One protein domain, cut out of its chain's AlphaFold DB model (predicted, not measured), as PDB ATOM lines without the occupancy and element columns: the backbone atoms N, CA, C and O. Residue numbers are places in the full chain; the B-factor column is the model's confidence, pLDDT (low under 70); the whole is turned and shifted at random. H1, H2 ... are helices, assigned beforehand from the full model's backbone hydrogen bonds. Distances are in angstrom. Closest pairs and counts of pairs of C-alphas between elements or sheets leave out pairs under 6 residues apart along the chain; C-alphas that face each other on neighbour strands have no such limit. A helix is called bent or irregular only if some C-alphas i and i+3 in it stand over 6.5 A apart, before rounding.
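This is residues 456 to 502 of the 504 residues of the protein "Formate hydrogenlyase subunit 3/multisubunit Na+/H+ antiporter MnhD subunit" of Alistipes finegoldii CAG:68 (UniProt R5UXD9). Two straight helices of 20 residues each, H1 and H2, make the arms of a wide, open V, joined at its point by the five residues 476 to 480. The V lies nearly in one plane, with empty space between its arms, and its outline is flat, spanning 45 by 32 by 6 A. The printed part has 47 residues, with two named helices in the order H1, H2 and no named strand, and its class is all helix. The whole is extended, with a radius of gyration of the C-alphas of 16.0 A.

H1 holds residues 456 to 475 and is 27.6 A long from first to last C-alpha. It begins at C-alpha 456 at (-28.639, -0.452, 11.549) and ends at C-alpha 475 at (-50.429, 16.438, 12.572). H2 holds residues 481 to 500 and is 28.9 A long, from C-alpha 481 at (-63.631, 20.126, 9.401) to C-alpha 500 at (-49.323, 33.530, -11.834). Along H1 x falls and y rises, while along H2 x and y rise and z falls.

H1 and H2 are apart, with no C-alpha of the one within 8 A of the other. The link between them is tight. Residues 456 to 475, which belong to H1, stand free, and so do residues 488 to 502, of which 488 to 500 belong to H2. In both H1 and H2, every O i to N i+4 pair is within hydrogen-bond range. Neither helix is bent.

The two C-alphas farthest apart are those of Lys 456 and Ile 500, at 46.1 A. The C-alphas of the first and last printed residues, Lys 456 and Asn 502, are 43.5 A apart. The printed part has no cut. The mean pLDDT of the printed part is 83.5, and residues 456 to 463, in H1, are under 70.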
ATOM      1  N   LYS A 456     -27.908  -1.249  10.557       62.72
ATOM      2  CA  LYS A 456     -28.639  -0.452  11.549       62.72
ATOM      3  C   LYS A 456     -28.640   1.030  11.217       62.72
ATOM      4  O   LYS A 456     -29.693   1.635  11.339       62.72
ATOM      5  N   LEU A 457     -27.508   1.617  10.837       65.19
ATOM      6  CA  LEU A 457     -27.430   3.061  10.587       65.19
ATOM      7  C   LEU A 457     -28.261   3.470   9.371       65.19
ATOM      8  O   LEU A 457     -29.052   4.406   9.457       65.19
ATOM      9  N   PHE A 458     -28.133   2.738   8.267       67.00
ATOM     10  CA  PHE A 458     -28.832   3.032   7.024       67.00
ATOM     11  C   PHE A 458     -30.335   2.763   7.154       67.00
ATOM     12  O   PHE A 458     -31.152   3.629   6.831       67.00
ATOM     13  N   ALA A 459     -30.721   1.611   7.718       63.38
ATOM     14  CA  ALA A 459     -32.126   1.302   7.956       63.38
ATOM     15  C   ALA A 459     -32.746   2.229   9.010       63.38
ATOM     16  O   ALA A 459     -33.869   2.688   8.816       63.38
ATOM     17  N   ALA A 460     -32.046   2.545  10.107       63.88
ATOM     18  CA  ALA A 460     -32.557   3.470  11.119       63.88
ATOM     19  C   ALA A 460     -32.713   4.882  10.562       63.88
ATOM     20  O   ALA A 460     -33.715   5.522  10.862       63.88
ATOM     21  N   TRP A 461     -31.785   5.353   9.726       69.31
ATOM     22  CA  TRP A 461     -31.900   6.670   9.106       69.31
ATOM     23  C   TRP A 461     -33.157   6.772   8.237       69.31
ATOM     24  O   TRP A 461     -33.938   7.708   8.392       69.31
ATOM     25  N   TRP A 462     -33.421   5.769   7.395       67.75
ATOM     26  CA  TRP A 462     -34.625   5.731   6.559       67.75
ATOM     27  C   TRP A 462     -35.914   5.524   7.335       67.75
ATOM     28  O   TRP A 462     -36.908   6.203   7.078       67.75
ATOM     29  N   VAL A 463     -35.911   4.611   8.304       67.81
ATOM     30  CA  VAL A 463     -37.075   4.372   9.157       67.81
ATOM     31  C   VAL A 463     -37.402   5.619   9.970       67.81
ATOM     32  O   VAL A 463     -38.570   5.994  10.042       67.81
ATOM     33  N   GLU A 464     -36.404   6.296  10.538       73.44
ATOM     34  CA  GLU A 464     -36.623   7.511  11.316       73.44
ATOM     35  C   GLU A 464     -37.046   8.678  10.420       73.44
ATOM     36  O   GLU A 464     -37.986   9.387  10.765       73.44
ATOM     37  N   LEU A 465     -36.461   8.828   9.226       77.25
ATOM     38  CA  LEU A 465     -36.911   9.821   8.247       77.25
ATOM     39  C   LEU A 465     -38.391   9.618   7.892       77.25
ATOM     40  O   LEU A 465     -39.190  10.549   8.010       77.25
ATOM     41  N   LEU A 466     -38.783   8.395   7.523       76.56
ATOM     42  CA  LEU A 466     -40.173   8.055   7.211       76.56
ATOM     43  C   LEU A 466     -41.092   8.242   8.423       76.56
ATOM     44  O   LEU A 466     -42.210   8.735   8.282       76.56
ATOM     45  N   ARG A 467     -40.626   7.901   9.627       80.69
ATOM     46  CA  ARG A 467     -41.371   8.107  10.873       80.69
ATOM     47  C   ARG A 467     -41.586   9.589  11.158       80.69
ATOM     48  O   ARG A 467     -42.689   9.962  11.551       80.69
ATOM     49  N   VAL A 468     -40.579  10.434  10.947       82.94
ATOM     50  CA  VAL A 468     -40.672  11.891  11.114       82.94
ATOM     51  C   VAL A 468     -41.637  12.482  10.091       82.94
ATOM     52  O   VAL A 468     -42.506  13.267  10.476       82.94
ATOM     53  N   ILE A 469     -41.542  12.077   8.822       83.00
ATOM     54  CA  ILE A 469     -42.473  12.494   7.764       83.00
ATOM     55  C   ILE A 469     -43.899  12.088   8.135       83.00
ATOM     56  O   ILE A 469     -44.787  12.936   8.164       83.00
ATOM     57  N   ASN A 470     -44.115  10.826   8.512       84.44
ATOM     58  CA  ASN A 470     -45.431  10.332   8.897       84.44
ATOM     59  C   ASN A 470     -45.968  11.056  10.142       84.44
ATOM     60  O   ASN A 470     -47.114  11.489  10.167       84.44
ATOM     61  N   LYS A 471     -45.134  11.284  11.165       86.88
ATOM     62  CA  LYS A 471     -45.519  12.040  12.367       86.88
ATOM     63  C   LYS A 471     -45.928  13.472  12.022       86.88
ATOM     64  O   LYS A 471     -46.871  13.984  12.618       86.88
ATOM     65  N   ARG A 472     -45.244  14.122  11.073       85.56
ATOM     66  CA  ARG A 472     -45.612  15.457  10.574       85.56
ATOM     67  C   ARG A 472     -46.910  15.417   9.768       85.56
ATOM     68  O   ARG A 472     -47.786  16.228  10.038       85.56
ATOM     69  N   ALA A 473     -47.077  14.451   8.869       82.31
ATOM     70  CA  ALA A 473     -48.301  14.276   8.088       82.31
ATOM     71  C   ALA A 473     -49.518  13.989   8.983       82.31
ATOM     72  O   ALA A 473     -50.588  14.559   8.789       82.31
ATOM     73  N   MET A 474     -49.350  13.186  10.035       83.25
ATOM     74  CA  MET A 474     -50.412  12.897  11.000       83.25
ATOM     75  C   MET A 474     -50.856  14.132  11.793       83.25
ATOM     76  O   MET A 474     -52.016  14.190  12.187       83.25
ATOM     77  N   ARG A 475     -50.002  15.155  11.972       82.19
ATOM     78  CA  ARG A 475     -50.429  16.438  12.572       82.19
ATOM     79  C   ARG A 475     -51.452  17.180  11.712       82.19
ATOM     80  O   ARG A 475     -52.219  17.966  12.254       82.19
ATOM     81  N   LEU A 476     -51.491  16.923  10.401       80.69
ATOM     82  CA  LEU A 476     -52.491  17.500   9.497       80.69
ATOM     83  C   LEU A 476     -53.873  16.846   9.673       80.69
ATOM     84  O   LEU A 476     -54.884  17.431   9.294       80.69
ATOM     85  N   ARG A 477     -53.956  15.663  10.298       82.62
ATOM     86  CA  ARG A 477     -55.225  14.990  10.617       82.62
ATOM     87  C   ARG A 477     -55.754  15.479  11.963       82.62
ATOM     88  O   ARG A 477     -55.728  14.758  12.955       82.62
ATOM     89  N   THR A 478     -56.234  16.719  12.001       84.75
ATOM     90  CA  THR A 478     -56.725  17.356  13.240       84.75
ATOM     91  C   THR A 478     -58.125  16.894  13.656       84.75
ATOM     92  O   THR A 478     -58.562  17.199  14.762       84.75
ATOM     93  N   GLY A 479     -58.854  16.202  12.771       85.69
ATOM     94  CA  GLY A 479     -60.235  15.761  13.011       85.69
ATOM     95  C   GLY A 479     -61.282  16.883  12.962       85.69
ATOM     96  O   GLY A 479     -62.469  16.612  13.098       85.69
ATOM     97  N   LYS A 480     -60.872  18.138  12.734       88.81
ATOM     98  CA  LYS A 480     -61.757  19.308  12.670       88.81
ATOM     99  C   LYS A 480     -61.977  19.736  11.220       88.81
ATOM    100  O   LYS A 480     -61.019  20.111  10.549       88.81
ATOM    101  N   ILE A 481     -63.237  19.776  10.782       87.50
ATOM    102  CA  ILE A 481     -63.631  20.126   9.401       87.50
ATOM    103  C   ILE A 481     -63.024  21.469   8.956       87.50
ATOM    104  O   ILE A 481     -62.462  21.555   7.868       87.50
ATOM    105  N   ASN A 482     -63.018  22.478   9.833       91.50
ATOM    106  CA  ASN A 482     -62.499  23.816   9.524       91.50
ATOM    107  C   ASN A 482     -61.016  23.822   9.103       91.50
ATOM    108  O   ASN A 482     -60.623  24.642   8.280       91.50
ATOM    109  N   HIS A 483     -60.189  22.903   9.624       89.44
ATOM    110  CA  HIS A 483     -58.784  22.806   9.211       89.44
ATOM    111  C   HIS A 483     -58.661  22.233   7.799       89.44
ATOM    112  O   HIS A 483     -57.839  22.707   7.025       89.44
ATOM    113  N   TYR A 484     -59.495  21.254   7.437       89.56
ATOM    114  CA  TYR A 484     -59.490  20.685   6.090       89.56
ATOM    115  C   TYR A 484     -59.964  21.698   5.044       89.56
ATOM    116  O   TYR A 484     -59.359  21.789   3.980       89.56
ATOM    117  N   VAL A 485     -60.975  22.512   5.375       90.19
ATOM    118  CA  VAL A 485     -61.407  23.632   4.520       90.19
ATOM    119  C   VAL A 485     -60.270  24.639   4.344       90.19
ATOM    120  O   VAL A 485     -59.974  25.024   3.217       90.19
ATOM    121  N   LEU A 486     -59.573  25.008   5.427       91.81
ATOM    122  CA  LEU A 486     -58.422  25.911   5.360       91.81
ATOM    123  C   LEU A 486     -57.280  25.340   4.504       91.81
ATOM    124  O   LEU A 486     -56.708  26.071   3.702       91.81
ATOM    125  N   PHE A 487     -56.957  24.050   4.639       90.44
ATOM    126  CA  PHE A 487     -55.925  23.407   3.820       90.44
ATOM    127  C   PHE A 487     -56.299  23.388   2.336       90.44
ATOM    128  O   PHE A 487     -55.442  23.658   1.501       90.44
ATOM    129  N   ALA A 488     -57.567  23.127   2.005       88.62
ATOM    130  CA  ALA A 488     -58.052  23.173   0.626       88.62
ATOM    131  C   ALA A 488     -57.963  24.590   0.034       88.62
ATOM    132  O   ALA A 488     -57.499  24.764  -1.090       88.62
ATOM    133  N   LEU A 489     -58.339  25.609   0.811       94.06
ATOM    134  CA  LEU A 489     -58.245  27.014   0.404       94.06
ATOM    135  C   LEU A 489     -56.787  27.459   0.234       94.06
ATOM    136  O   LEU A 489     -56.446  28.071  -0.774       94.06
ATOM    137  N   ALA A 490     -55.907  27.094   1.169       91.81
ATOM    138  CA  ALA A 490     -54.475  27.371   1.076       91.81
ATOM    139  C   ALA A 490     -53.834  26.678  -0.136       91.81
ATOM    140  O   ALA A 490     -52.987  27.268  -0.800       91.81
ATOM    141  N   PHE A 491     -54.259  25.453  -0.453       91.50
ATOM    142  CA  PHE A 491     -53.808  24.729  -1.638       91.50
ATOM    143  C   PHE A 491     -54.260  25.409  -2.937       91.50
ATOM    144  O   PHE A 491     -53.451  25.571  -3.846       91.50
ATOM    145  N   LEU A 492     -55.512  25.874  -3.007       92.81
ATOM    146  CA  LEU A 492     -56.016  26.651  -4.145       92.81
ATOM    147  C   LEU A 492     -55.242  27.960  -4.334       92.81
ATOM    148  O   LEU A 492     -54.839  28.270  -5.452       92.81
ATOM    149  N   VAL A 493     -54.986  28.698  -3.250       94.38
ATOM    150  CA  VAL A 493     -54.171  29.923  -3.292       94.38
ATOM    151  C   VAL A 493     -52.745  29.612  -3.745       94.38
ATOM    152  O   VAL A 493     -52.197  30.345  -4.561       94.38
ATOM    153  N   LEU A 494     -52.151  28.520  -3.263       92.88
ATOM    154  CA  LEU A 494     -50.815  28.101  -3.675       92.88
ATOM    155  C   LEU A 494     -50.763  27.786  -5.174       92.88
ATOM    156  O   LEU A 494     -49.877  28.294  -5.851       92.88
ATOM    157  N   ILE A 495     -51.711  27.003  -5.700       91.88
ATOM    158  CA  ILE A 495     -51.802  26.719  -7.142       91.88
ATOM    159  C   ILE A 495     -51.963  28.015  -7.935       91.88
ATOM    160  O   ILE A 495     -51.270  28.218  -8.928       91.88
ATOM    161  N   PHE A 496     -52.847  28.903  -7.485       92.06
ATOM    162  CA  PHE A 496     -53.092  30.176  -8.148       92.06
ATOM    163  C   PHE A 496     -51.830  31.047  -8.206       92.06
ATOM    164  O   PHE A 496     -51.492  31.573  -9.263       92.06
ATOM    165  N   LEU A 497     -51.092  31.152  -7.097       91.75
ATOM    166  CA  LEU A 497     -49.827  31.884  -7.052       91.75
ATOM    167  C   LEU A 497     -48.775  31.244  -7.954       91.75
ATOM    168  O   LEU A 497     -48.128  31.946  -8.726       91.75
ATOM    169  N   LEU A 498     -48.611  29.925  -7.884       89.50
ATOM    170  CA  LEU A 498     -47.634  29.230  -8.713       89.50
ATOM    171  C   LEU A 498     -47.937  29.389 -10.213       89.50
ATOM    172  O   LEU A 498     -46.999  29.567 -10.985       89.50
ATOM    173  N   SER A 499     -49.217  29.414 -10.600       89.62
ATOM    174  CA  SER A 499     -49.650  29.678 -11.976       89.62
ATOM    175  C   SER A 499     -49.380  31.124 -12.409       89.62
ATOM    176  O   SER A 499     -48.844  31.350 -13.489       89.62
ATOM    177  N   ILE A 500     -49.652  32.118 -11.551       92.88
ATOM    178  CA  ILE A 500     -49.323  33.530 -11.834       92.88
ATOM    179  C   ILE A 500     -47.820  33.731 -12.053       92.88
ATOM    180  O   ILE A 500     -47.418  34.531 -12.895       92.88
ATOM    181  N   PHE A 501     -46.986  33.018 -11.296       89.12
ATOM    182  CA  PHE A 501     -45.531  33.114 -11.394       89.12
ATOM    183  C   PHE A 501     -44.910  32.164 -12.435       89.12
ATOM    184  O   PHE A 501     -43.685  32.100 -12.508       89.12
ATOM    185  N   ASN A 502     -45.712  31.455 -13.245       81.75
ATOM    186  CA  ASN A 502     -45.237  30.472 -14.233       81.75
ATOM    187  C   ASN A 502     -44.288  29.409 -13.638       81.75
ATOM    188  O   ASN A 502     -43.309  28.997 -14.260       81.75
TER     189      ASN A 502